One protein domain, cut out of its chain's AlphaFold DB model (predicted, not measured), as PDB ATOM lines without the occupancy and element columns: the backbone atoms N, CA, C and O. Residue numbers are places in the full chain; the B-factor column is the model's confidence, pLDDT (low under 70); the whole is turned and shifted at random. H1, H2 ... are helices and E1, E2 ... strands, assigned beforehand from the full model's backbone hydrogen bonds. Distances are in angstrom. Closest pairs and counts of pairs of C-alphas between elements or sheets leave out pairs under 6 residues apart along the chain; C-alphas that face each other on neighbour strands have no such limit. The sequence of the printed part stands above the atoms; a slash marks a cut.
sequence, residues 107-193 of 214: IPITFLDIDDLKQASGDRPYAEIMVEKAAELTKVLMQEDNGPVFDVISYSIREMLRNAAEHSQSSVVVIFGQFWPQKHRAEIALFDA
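What this domain is: This is residues 107 to 193 of the 214 residues of an uncharacterized protein of Loktanella sp. PT4BL (UniProt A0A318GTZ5). A three-stranded antiparallel sheet, E1 E2 E3, has helices H2 and H3 over one face, in two layers, with H1 at one end. The 87 printed residues, mixed in class, run E1 H1 H2 H3 E2 E3. The whole is compact, radius of gyration of the C-alphas 13.1 A, spanning 39 by 26 by 19 A.

Where its parts are: E2 is residues 172 to 180, E1 107 to 113, from C-alpha (346.795, 209.252, 216.874), E3 185 to 192. H1 is residues 114 to 121, H2 126 to 142, and H3 148 to 167, 28.2 A long, ending at C-alpha (356.221, 224.714, 232.229).

How they stand to each other: Within hydrogen-bond range are N 110 and O 175 of E1 and E2, 3.0 A, and N 178 and O 187 of hairpin E2 and E3, 2.8 A. H2 and H3 touch at a steep tilt of 55 degrees, closest at C-alphas 134 and 158, 5.0 A. H1 touches H2 residues 126 to 129 alone. Each helix has every O i to N i+4 pair within range.

The domain as a whole: The printed part has no cut; residues 167 to 169 and 193 have pLDDT under 70.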
ATOM      1  N   ILE A 107     347.470 208.230 216.078       96.12
ATOM      2  CA  ILE A 107     346.795 209.252 216.874       96.12
ATOM      3  C   ILE A 107     346.599 210.451 215.947       96.12
ATOM      4  O   ILE A 107     347.599 210.925 215.415       96.12
ATOM      5  N   PRO A 108     345.368 210.932 215.697       97.12
ATOM      6  CA  PRO A 108     345.143 212.117 214.874       97.12
ATOM      7  C   PRO A 108     345.652 213.370 215.592       97.12
ATOM      8  O   PRO A 108     345.902 213.335 216.800       97.12
ATOM      9  N   ILE A 109     345.789 214.486 214.871       96.94
ATOM     10  CA  ILE A 109     346.193 215.745 215.503       96.94
ATOM     11  C   ILE A 109     345.152 216.080 216.564       96.94
ATOM     12  O   ILE A 109     343.972 216.220 216.252       96.94
ATOM     13  N   THR A 110     345.591 216.171 217.812       93.75
ATOM     14  CA  THR A 110     344.714 216.367 218.965       93.75
ATOM     15  C   THR A 110     345.316 217.427 219.865       93.75
ATOM     16  O   THR A 110     346.516 217.409 220.139       93.75
ATOM     17  N   PHE A 111     344.479 218.353 220.319       90.25
ATOM     18  CA  PHE A 111     344.838 219.280 221.379       90.25
ATOM     19  C   PHE A 111     344.500 218.635 222.709       90.25
ATOM     20  O   PHE A 111     343.353 218.284 222.970       90.25
ATOM     21  N   LEU A 112     345.522 218.444 223.527       86.50
ATOM     22  CA  LEU A 112     345.388 217.991 224.891       86.50
ATOM     23  C   LEU A 112     345.401 219.228 225.782       86.50
ATOM     24  O   LEU A 112     346.476 219.748 226.080       86.50
ATOM     25  N   ASP A 113     344.219 219.719 226.147       83.19
ATOM     26  CA  ASP A 113     344.099 220.762 227.160       83.19
ATOM     27  C   ASP A 113     344.182 220.118 228.546       83.19
ATOM     28  O   ASP A 113     343.379 219.271 228.938       83.19
ATOM     29  N   ILE A 114     345.227 220.477 229.273       76.81
ATOM     30  CA  ILE A 114     345.534 219.946 230.591       76.81
ATOM     31  C   ILE A 114     344.496 220.388 231.618       76.81
ATOM     32  O   ILE A 114     344.212 219.630 232.547       76.81
ATOM     33  N   ASP A 115     343.942 221.589 231.486       78.56
ATOM     34  CA  ASP A 115     342.925 222.065 232.412       78.56
ATOM     35  C   ASP A 115     341.601 221.337 232.159       78.56
ATOM     36  O   ASP A 115     340.972 220.896 233.124       78.56
ATOM     37  N   ASP A 116     341.274 221.043 230.895       81.62
ATOM     38  CA  ASP A 116     340.165 220.139 230.563       81.62
ATOM     39  C   ASP A 116     340.405 218.730 231.118       81.62
ATOM     40  O   ASP A 116     339.487 218.119 231.659       81.62
ATOM     41  N   LEU A 117     341.636 218.203 231.054       78.81
ATOM     42  CA  LEU A 117     341.960 216.900 231.649       78.81
ATOM     43  C   LEU A 117     341.807 216.895 233.172       78.81
ATOM     44  O   LEU A 117     341.309 215.918 233.729       78.81
ATOM     45  N   LYS A 118     342.240 217.960 233.859       76.88
ATOM     46  CA  LYS A 118     342.043 218.113 235.310       76.88
ATOM     47  C   LYS A 118     340.564 218.224 235.651       76.88
ATOM     48  O   LYS A 118     340.124 217.655 236.638       76.88
ATOM     49  N   GLN A 119     339.781 218.936 234.847       80.81
ATOM     50  CA  GLN A 119     338.346 219.052 235.072       80.81
ATOM     51  C   GLN A 119     337.632 217.719 234.817       80.81
ATOM     52  O   GLN A 119     336.803 217.295 235.623       80.81
ATOM     53  N   ALA A 120     337.983 217.031 233.730       75.31
ATOM     54  CA  ALA A 120     337.460 215.715 233.382       75.31
ATOM     55  C   ALA A 120     337.868 214.633 234.389       75.31
ATOM     56  O   ALA A 120     337.212 213.592 234.455       75.31
ATOM     57  N   SER A 121     338.917 214.866 235.189       77.88
ATOM     58  CA  SER A 121     339.315 213.928 236.232       77.88
ATOM     59  C   SER A 121     338.286 213.811 237.342       77.88
ATOM     60  O   SER A 121     338.174 212.733 237.922       77.88
ATOM     61  N   GLY A 122     337.485 214.849 237.598       81.81
ATOM     62  CA  GLY A 122     336.544 214.852 238.714       81.81
ATOM     63  C   GLY A 122     337.264 214.457 240.006       81.81
ATOM     64  O   GLY A 122     338.252 215.085 240.381       81.81
ATOM     65  N   ASP A 123     336.820 213.364 240.630       82.88
ATOM     66  CA  ASP A 123     337.438 212.813 241.845       82.88
ATOM     67  C   ASP A 123     338.686 211.949 241.577       82.88
ATOM     68  O   ASP A 123     339.424 211.610 242.507       82.88
ATOM     69  N   ARG A 124     338.941 211.558 240.321       82.38
ATOM     70  CA  ARG A 124     340.126 210.773 239.960       82.38
ATOM     71  C   ARG A 124     341.384 211.636 240.062       82.38
ATOM     72  O   ARG A 124     341.375 212.791 239.628       82.38
ATOM     73  N   PRO A 125     342.510 211.081 240.538       82.75
ATOM     74  CA  PRO A 125     343.780 211.787 240.509       82.75
ATOM     75  C   PRO A 125     344.197 212.118 239.070       82.75
ATOM     76  O   PRO A 125     344.335 211.227 238.235       82.75
ATOM     77  N   TYR A 126     344.499 213.390 238.797       81.06
ATOM     78  CA  TYR A 126     345.064 213.854 237.519       81.06
ATOM     79  C   TYR A 126     346.248 212.992 237.032       81.06
ATOM     80  O   TYR A 126     346.376 212.701 235.843       81.06
ATOM     81  N   ALA A 127     347.084 212.523 237.965       82.19
ATOM     82  CA  ALA A 127     348.209 211.644 237.670       82.19
ATOM     83  C   ALA A 127     347.793 210.331 236.979       82.19
ATOM     84  O   ALA A 127     348.524 209.856 236.115       82.19
ATOM     85  N   GLU A 128     346.630 209.760 237.312       85.56
ATOM     86  CA  GLU A 128     346.133 208.538 236.669       85.56
ATOM     87  C   GLU A 128     345.764 208.778 235.204       85.56
ATOM     88  O   GLU A 128     346.133 207.987 234.341       85.56
ATOM     89  N   ILE A 129     345.109 209.899 234.899       85.50
ATOM     90  CA  ILE A 129     344.737 210.249 233.520       85.50
ATOM     91  C   ILE A 129     345.980 210.479 232.668       85.50
ATOM     92  O   ILE A 129     346.049 210.040 231.521       85.50
ATOM     93  N   MET A 130     347.000 211.122 233.235       86.88
ATOM     94  CA  MET A 130     348.280 211.305 232.554       86.88
ATOM     95  C   MET A 130     348.983 209.971 232.286       86.88
ATOM     96  O   MET A 130     349.598 209.813 231.232       86.88
ATOM     97  N   VAL A 131     348.876 209.002 233.202       90.69
ATOM     98  CA  VAL A 131     349.373 207.633 232.987       90.69
ATOM     99  C   VAL A 131     348.612 206.949 231.851       90.69
ATOM    100  O   VAL A 131     349.246 206.368 230.974       90.69
ATOM    101  N   GLU A 132     347.282 207.052 231.815       90.56
ATOM    102  CA  GLU A 132     346.456 206.491 230.737       90.56
ATOM    103  C   GLU A 132     346.826 207.091 229.376       90.56
ATOM    104  O   GLU A 132     347.085 206.356 228.423       90.56
ATOM    105  N   LYS A 133     346.942 208.423 229.295       90.19
ATOM    106  CA  LYS A 133     347.327 209.124 228.063       90.19
ATOM    107  C   LYS A 133     348.732 208.757 227.607       90.19
ATOM    108  O   LYS A 133     348.941 208.494 226.427       90.19
ATOM    109  N   ALA A 134     349.693 208.688 228.525       93.50
ATOM    110  CA  ALA A 134     351.041 208.254 228.187       93.50
ATOM    111  C   ALA A 134     351.062 206.805 227.677       93.50
ATOM    112  O   ALA A 134     351.712 206.524 226.673       93.50
ATOM    113  N   ALA A 135     350.291 205.908 228.297       94.25
ATOM    114  CA  ALA A 135     350.176 204.524 227.854       94.25
ATOM    115  C   ALA A 135     349.551 204.413 226.452       94.25
ATOM    116  O   ALA A 135     350.039 203.630 225.642       94.25
ATOM    117  N   GLU A 136     348.517 205.199 226.130       92.75
ATOM    118  CA  GLU A 136     347.934 205.260 224.779       92.75
ATOM    119  C   GLU A 136     348.984 205.644 223.722       92.75
ATOM    120  O   GLU A 136     349.097 204.981 222.688       92.75
ATOM    121  N   LEU A 137     349.793 206.673 223.999       94.75
ATOM    122  CA  LEU A 137     350.872 207.108 223.108       94.75
ATOM    123  C   LEU A 137     351.957 206.031 222.958       94.75
ATOM    124  O   LEU A 137     352.398 205.747 221.842       94.75
ATOM    125  N   THR A 138     352.356 205.396 224.063       95.94
ATOM    126  CA  THR A 138     353.357 204.320 224.056       95.94
ATOM    127  C   THR A 138     352.884 203.107 223.274       95.94
ATOM    128  O   THR A 138     353.677 202.536 222.532       95.94
ATOM    129  N   LYS A 139     351.601 202.735 223.363       95.31
ATOM    130  CA  LYS A 139     351.044 201.611 222.592       95.31
ATOM    131  C   LYS A 139     351.206 201.820 221.094       95.31
ATOM    132  O   LYS A 139     351.617 200.903 220.392       95.31
ATOM    133  N   VAL A 140     350.957 203.034 220.603       94.94
ATOM    134  CA  VAL A 140     351.187 203.356 219.187       94.94
ATOM    135  C   VAL A 140     352.682 203.354 218.858       94.94
ATOM    136  O   VAL A 140     353.076 202.843 217.809       94.94
ATOM    137  N   LEU A 141     353.526 203.882 219.747       95.12
ATOM    138  CA  LEU A 141     354.972 203.963 219.532       95.12
ATOM    139  C   LEU A 141     355.658 202.588 219.504       95.12
ATOM    140  O   LEU A 141     356.521 202.351 218.663       95.12
ATOM    141  N   MET A 142     355.298 201.702 220.429       94.38
ATOM    142  CA  MET A 142     355.963 200.415 220.637       94.38
ATOM    143  C   MET A 142     355.246 199.243 219.980       94.38
ATOM    144  O   MET A 142     355.875 198.215 219.758       94.38
ATOM    145  N   GLN A 143     353.954 199.387 219.662       94.00
ATOM    146  CA  GLN A 143     353.093 198.279 219.228       94.00
ATOM    147  C   GLN A 143     353.023 197.134 220.257       94.00
ATOM    148  O   GLN A 143     352.749 195.986 219.920       94.00
ATOM    149  N   GLU A 144     353.234 197.481 221.526       91.31
ATOM    150  CA  GLU A 144     353.152 196.628 222.710       91.31
ATOM    151  C   GLU A 144     352.391 197.398 223.796       91.31
ATOM    152  O   GLU A 144     352.346 198.629 223.766       91.31
ATOM    153  N   ASP A 145     351.783 196.700 224.753       93.31
ATOM    154  CA  ASP A 145     350.992 197.315 225.827       93.31
ATOM    155  C   ASP A 145     351.434 196.925 227.243       93.31
ATOM    156  O   ASP A 145     350.746 197.256 228.211       93.31
ATOM    157  N   ASN A 146     352.567 196.228 227.370       93.75
ATOM    158  CA  ASN A 146     353.099 195.753 228.639       93.75
ATOM    159  C   ASN A 146     354.614 195.500 228.575       93.75
ATOM    160  O   ASN A 146     355.207 195.423 227.500       93.75
ATOM    161  N   GLY A 147     355.228 195.344 229.748       96.19
ATOM    162  CA  GLY A 147     356.619 194.926 229.905       96.19
ATOM    163  C   GLY A 147     357.561 196.051 230.352       96.19
ATOM    164  O   GLY A 147     357.222 197.229 230.269       96.19
ATOM    165  N   PRO A 148     358.787 195.717 230.799       96.19
ATOM    166  CA  PRO A 148     359.674 196.697 231.432       96.19
ATOM    167  C   PRO A 148     360.064 197.866 230.520       96.19
ATOM    168  O   PRO A 148     360.214 198.994 230.981       96.19
ATOM    169  N   VAL A 149     360.233 197.612 229.217       96.31
ATOM    170  CA  VAL A 149     360.549 198.668 228.244       96.31
ATOM    171  C   VAL A 149     359.333 199.566 228.028       96.31
ATOM    172  O   VAL A 149     359.480 200.787 228.029       96.31
ATOM    173  N   PHE A 150     358.137 198.979 227.916       96.50
ATOM    174  CA  PHE A 150     356.884 199.725 227.823       96.50
ATOM    175  C   PHE A 150     356.709 200.668 229.013       96.50
ATOM    176  O   PHE A 150     356.441 201.853 228.821       96.50
ATOM    177  N   ASP A 151     356.944 200.178 230.230       96.25
ATOM    178  CA  ASP A 151     356.809 200.974 231.450       96.25
ATOM    179  C   ASP A 151     357.777 202.164 231.466       96.25
ATOM    180  O   ASP A 151     357.383 203.283 231.798       96.25
ATOM    181  N   VAL A 152     359.031 201.959 231.044       97.00
ATOM    182  CA  VAL A 152     360.044 203.026 230.972       97.00
ATOM    183  C   VAL A 152     359.675 204.085 229.931       97.00
ATOM    184  O   VAL A 152     359.795 205.286 230.198       97.00
ATOM    185  N   ILE A 153     359.211 203.675 228.749       96.56
ATOM    186  CA  ILE A 153     358.816 204.612 227.690       96.56
ATOM    187  C   ILE A 153     357.534 205.352 228.071       96.56
ATOM    188  O   ILE A 153     357.485 206.575 227.953       96.56
ATOM    189  N   SER A 154     356.537 204.650 228.610       96.75
ATOM    190  CA  SER A 154     355.299 205.245 229.122       96.75
ATOM    191  C   SER A 154     355.574 206.265 230.220       96.75
ATOM    192  O   SER A 154     355.095 207.397 230.149       96.75
ATOM    193  N   TYR A 155     356.441 205.930 231.176       95.25
ATOM    194  CA  TYR A 155     356.886 206.878 232.193       95.25
ATOM    195  C   TYR A 155     357.549 208.114 231.568       95.25
ATOM    196  O   TYR A 155     357.236 209.241 231.945       95.25
ATOM    197  N   SER A 156     358.423 207.922 230.577       95.75
ATOM    198  CA  SER A 156     359.125 209.025 229.908       95.75
ATOM    199  C   SER A 156     358.163 209.959 229.168       95.75
ATOM    200  O   SER A 156     358.262 211.178 229.305       95.75
ATOM    201  N   ILE A 157     357.188 209.407 228.436       94.38
ATOM    202  CA  ILE A 157     356.150 210.186 227.746       94.38
ATOM    203  C   ILE A 157     355.275 210.937 228.753       94.38
ATOM    204  O   ILE A 157     354.977 212.114 228.543       94.38
ATOM    205  N   ARG A 158     354.901 210.297 229.866       92.38
ATOM    206  CA  ARG A 158     354.152 210.946 230.950       92.38
ATOM    207  C   ARG A 158     354.899 212.164 231.483       92.38
ATOM    208  O   ARG A 158     354.292 213.219 231.642       92.38
ATOM    209  N   GLU A 159     356.203 212.042 231.726       90.31
ATOM    210  CA  GLU A 159     357.019 213.166 232.190       90.31
ATOM    211  C   GLU A 159     357.166 214.260 231.131       90.31
ATOM    212  O   GLU A 159     357.144 215.436 231.479       90.31
ATOM    213  N   MET A 160     357.248 213.919 229.842       89.31
ATOM    214  CA  MET A 160     357.222 214.923 228.774       89.31
ATOM    215  C   MET A 160     355.899 215.693 228.748       89.31
ATOM    216  O   MET A 160     355.916 216.920 228.665       89.31
ATOM    217  N   LEU A 161     354.766 214.995 228.854       86.50
ATOM    218  CA  LEU A 161     353.441 215.614 228.919       86.50
ATOM    219  C   LEU A 161     353.290 216.488 230.169       86.50
ATOM    220  O   LEU A 161     352.789 217.602 230.065       86.50
ATOM    221  N   ARG A 162     353.750 216.014 231.333       82.12
ATOM    222  CA  ARG A 162     353.728 216.767 232.594       82.12
ATOM    223  C   ARG A 162     354.624 218.004 232.532       82.12
ATOM    224  O   ARG A 162     354.190 219.080 232.919       82.12
ATOM    225  N   ASN A 163     355.841 217.882 232.002       83.06
ATOM    226  CA  ASN A 163     356.752 219.015 231.836       83.06
ATOM    227  C   ASN A 163     356.178 220.055 230.876       83.06
ATOM    228  O   ASN A 163     356.258 221.245 231.160       83.06
ATOM    229  N   ALA A 164     355.595 219.610 229.757       78.62
ATOM    230  CA  ALA A 164     354.890 220.505 228.856       78.62
ATOM    231  C   ALA A 164     353.748 221.194 229.611       78.62
ATOM    232  O   ALA A 164     353.734 222.407 229.654       78.62
ATOM    233  N   ALA A 165     352.896 220.453 230.314       72.06
ATOM    234  CA  ALA A 165     351.777 220.987 231.091       72.06
ATOM    235  C   ALA A 165     352.151 222.001 232.191       72.06
ATOM    236  O   ALA A 165     351.418 222.959 232.426       72.06
ATOM    237  N   GLU A 166     353.240 221.763 232.923       70.06
ATOM    238  CA  GLU A 166     353.637 222.575 234.080       70.06
ATOM    239  C   GLU A 166     354.488 223.789 233.707       70.06
ATOM    240  O   GLU A 166     354.508 224.781 234.441       70.06
ATOM    241  N   HIS A 167     355.232 223.705 232.602       66.56
ATOM    242  CA  HIS A 167     356.221 224.714 232.229       66.56
ATOM    243  C   HIS A 167     355.918 225.437 230.919       66.56
ATOM    244  O   HIS A 167     356.554 226.460 230.642       66.56
ATOM    245  N   SER A 168     354.956 224.976 230.120       63.56
ATOM    246  CA  SER A 168     354.440 225.784 229.023       63.56
ATOM    247  C   SER A 168     353.662 226.976 229.594       63.56
ATOM    248  O   SER A 168     352.967 226.907 230.604       63.56
ATOM    249  N   GLN A 169     353.721 228.112 228.904       65.19
ATOM    250  CA  GLN A 169     352.819 229.239 229.178       65.19
ATOM    251  C   GLN A 169     351.410 229.008 228.581       65.19
ATOM    252  O   GLN A 169     350.713 229.972 228.266       65.19
ATOM    253  N   SER A 170     351.020 227.753 228.332       70.12
ATOM    254  CA  SER A 170     349.786 227.356 227.642       70.12
ATOM    255  C   SER A 170     349.316 225.998 228.147       70.12
ATOM    256  O   SER A 170     350.067 225.036 228.067       70.12
ATOM    257  N   SER A 171     348.067 225.869 228.588       71.19
ATOM    258  CA  SER A 171     347.509 224.594 229.063       71.19
ATOM    259  C   SER A 171     347.432 223.504 227.984       71.19
ATOM    260  O   SER A 171     346.989 222.403 228.279       71.19
ATOM    261  N   VAL A 172     347.853 223.769 226.743       83.38
ATOM    262  CA  VAL A 172     347.624 222.888 225.596       83.38
ATOM    263  C   VAL A 172     348.914 222.248 225.089       83.38
ATOM    264  O   VAL A 172     349.906 222.920 224.802       83.38
ATOM    265  N   VAL A 173     348.860 220.937 224.865       87.56
ATOM    266  CA  VAL A 173     349.874 220.172 224.127       87.56
ATOM    267  C   VAL A 173     349.243 219.616 222.859       87.56
ATOM    268  O   VAL A 173     348.173 219.018 222.905       87.56
ATOM    269  N   VAL A 174     349.896 219.777 221.709       91.94
ATOM    270  CA  VAL A 174     349.453 219.133 220.466       91.94
ATOM    271  C   VAL A 174     350.120 217.770 220.356       91.94
ATOM    272  O   VAL A 174     351.347 217.679 220.384       91.94
ATOM    273  N   ILE A 175     349.327 216.716 220.193       94.00
ATOM    274  CA  ILE A 175     349.823 215.359 219.953       94.00
ATOM    275  C   ILE A 175     349.452 214.901 218.544       94.00
ATOM    276  O   ILE A 175     348.376 215.219 218.038       94.00
ATOM    277  N   PHE A 176     350.354 214.160 217.905       96.44
ATOM    278  CA  PHE A 176     350.117 213.532 216.607       96.44
ATOM    279  C   PHE A 176     351.030 212.318 216.457       96.44
ATOM    280  O   PHE A 176     352.205 212.393 216.811       96.44
ATOM    281  N   GLY A 177     350.525 211.198 215.945       96.12
ATOM    282  CA  GLY A 177     351.313 209.975 215.920       96.12
ATOM    283  C   GLY A 177     350.898 208.980 214.856       96.12
ATOM    284  O   GLY A 177     349.727 208.891 214.498       96.12
ATOM    285  N   GLN A 178     351.860 208.206 214.367       96.69
ATOM    286  CA  GLN A 178     351.640 207.195 213.345       96.69
ATOM    287  C   GLN A 178     352.660 206.061 213.480       96.69
ATOM    288  O   GLN A 178     353.863 206.291 213.564       96.69
ATOM    289  N   PHE A 179     352.170 204.830 213.423       97.19
ATOM    290  CA  PHE A 179     352.937 203.627 213.139       97.19
ATOM    291  C   PHE A 179     352.700 203.209 211.687       97.19
ATOM    292  O   PHE A 179     351.565 203.178 211.205       97.19
ATOM    293  N   TRP A 180     353.775 202.887 210.975       95.19
ATOM    294  CA  TRP A 180     353.757 202.383 209.607       95.19
ATOM    295  C   TRP A 180     354.194 200.910 209.604       95.19
ATOM    296  O   TRP A 180     355.401 200.648 209.544       95.19
ATOM    297  N   PRO A 181     353.252 199.940 209.599       92.00
ATOM    298  CA  PRO A 181     353.573 198.514 209.708       92.00
ATOM    299  C   PRO A 181     354.567 198.030 208.653       92.00
ATOM    300  O   PRO A 181     355.534 197.350 208.970       92.00
ATOM    301  N   GLN A 182     354.387 198.464 207.403       92.56
ATOM    302  CA  GLN A 182     355.249 198.075 206.281       92.56
ATOM    303  C   GLN A 182     356.693 198.584 206.407       92.56
ATOM    304  O   GLN A 182     357.586 198.050 205.758       92.56
ATOM    305  N   LYS A 183     356.924 199.634 207.206       91.31
ATOM    306  CA  LYS A 183     358.246 200.239 207.420       91.31
ATOM    307  C   LYS A 183     358.846 199.881 208.781       91.31
ATOM    308  O   LYS A 183     359.968 200.299 209.044       91.31
ATOM    309  N   HIS A 184     358.100 199.182 209.645       91.44
ATOM    310  CA  HIS A 184     358.457 198.947 211.049       91.44
ATOM    311  C   HIS A 184     358.944 200.219 211.762       91.44
ATOM    312  O   HIS A 184     359.931 200.212 212.492       91.44
ATOM    313  N   ARG A 185     358.252 201.334 211.513       94.69
ATOM    314  CA  ARG A 185     358.587 202.648 212.064       94.69
ATOM    315  C   ARG A 185     357.365 203.226 212.754       94.69
ATOM    316  O   ARG A 185     356.284 203.205 212.175       94.69
ATOM    317  N   ALA A 186     357.558 203.789 213.939       95.00
ATOM    318  CA  ALA A 186     356.581 204.637 214.603       95.00
ATOM    319  C   ALA A 186     357.155 206.037 214.818       95.00
ATOM    320  O   ALA A 186     358.368 206.217 214.939       95.00
ATOM    321  N   GLU A 187     356.273 207.022 214.876       96.12
ATOM    322  CA  GLU A 187     356.587 208.383 215.272       96.12
ATOM    323  C   GLU A 187     355.441 208.938 216.110       96.12
ATOM    324  O   GLU A 187     354.288 208.883 215.688       96.12
ATOM    325  N   ILE A 188     355.769 209.488 217.279       95.12
ATOM    326  CA  ILE A 188     354.868 210.298 218.097       95.12
ATOM    327  C   ILE A 188     355.502 211.677 218.240       95.12
ATOM    328  O   ILE A 188     356.650 211.801 218.667       95.12
ATOM    329  N   ALA A 189     354.745 212.711 217.899       94.62
ATOM    330  CA  ALA A 189     355.106 214.098 218.108       94.62
ATOM    331  C   ALA A 189     354.284 214.665 219.270       94.62
ATOM    332  O   ALA A 189     353.054 214.614 219.254       94.62
ATOM    333  N   LEU A 190     354.985 215.222 220.258       91.69
ATOM    334  CA  LEU A 190     354.424 216.045 221.322       91.69
ATOM    335  C   LEU A 190     354.930 217.466 221.097       91.69
ATOM    336  O   LEU A 190     356.138 217.703 221.105       91.69
ATOM    337  N   PHE A 191     354.020 218.396 220.843       87.62
ATOM    338  CA  PHE A 191     354.355 219.751 220.440       87.62
ATOM    339  C   PHE A 191     353.733 220.752 221.413       87.62
ATOM    340  O   PHE A 191     352.512 220.877 221.495       87.62
ATOM    341  N   ASP A 192     354.584 221.465 222.149       79.69
ATOM    342  CA  ASP A 192     354.163 222.504 223.090       79.69
ATOM    343  C   ASP A 192     353.488 223.673 222.347       79.69
ATOM    344  O   ASP A 192     354.044 224.246 221.400       79.69
ATOM    345  N   ALA A 193     352.274 224.017 222.785       66.69
ATOM    346  CA  ALA A 193     351.473 225.113 222.266       66.69
ATOM    347  C   ALA A 193     351.602 226.412 223.087       66.69
ATOM    348  O   ALA A 193     350.642 227.176 223.144       66.69
TER     349      ALA A 193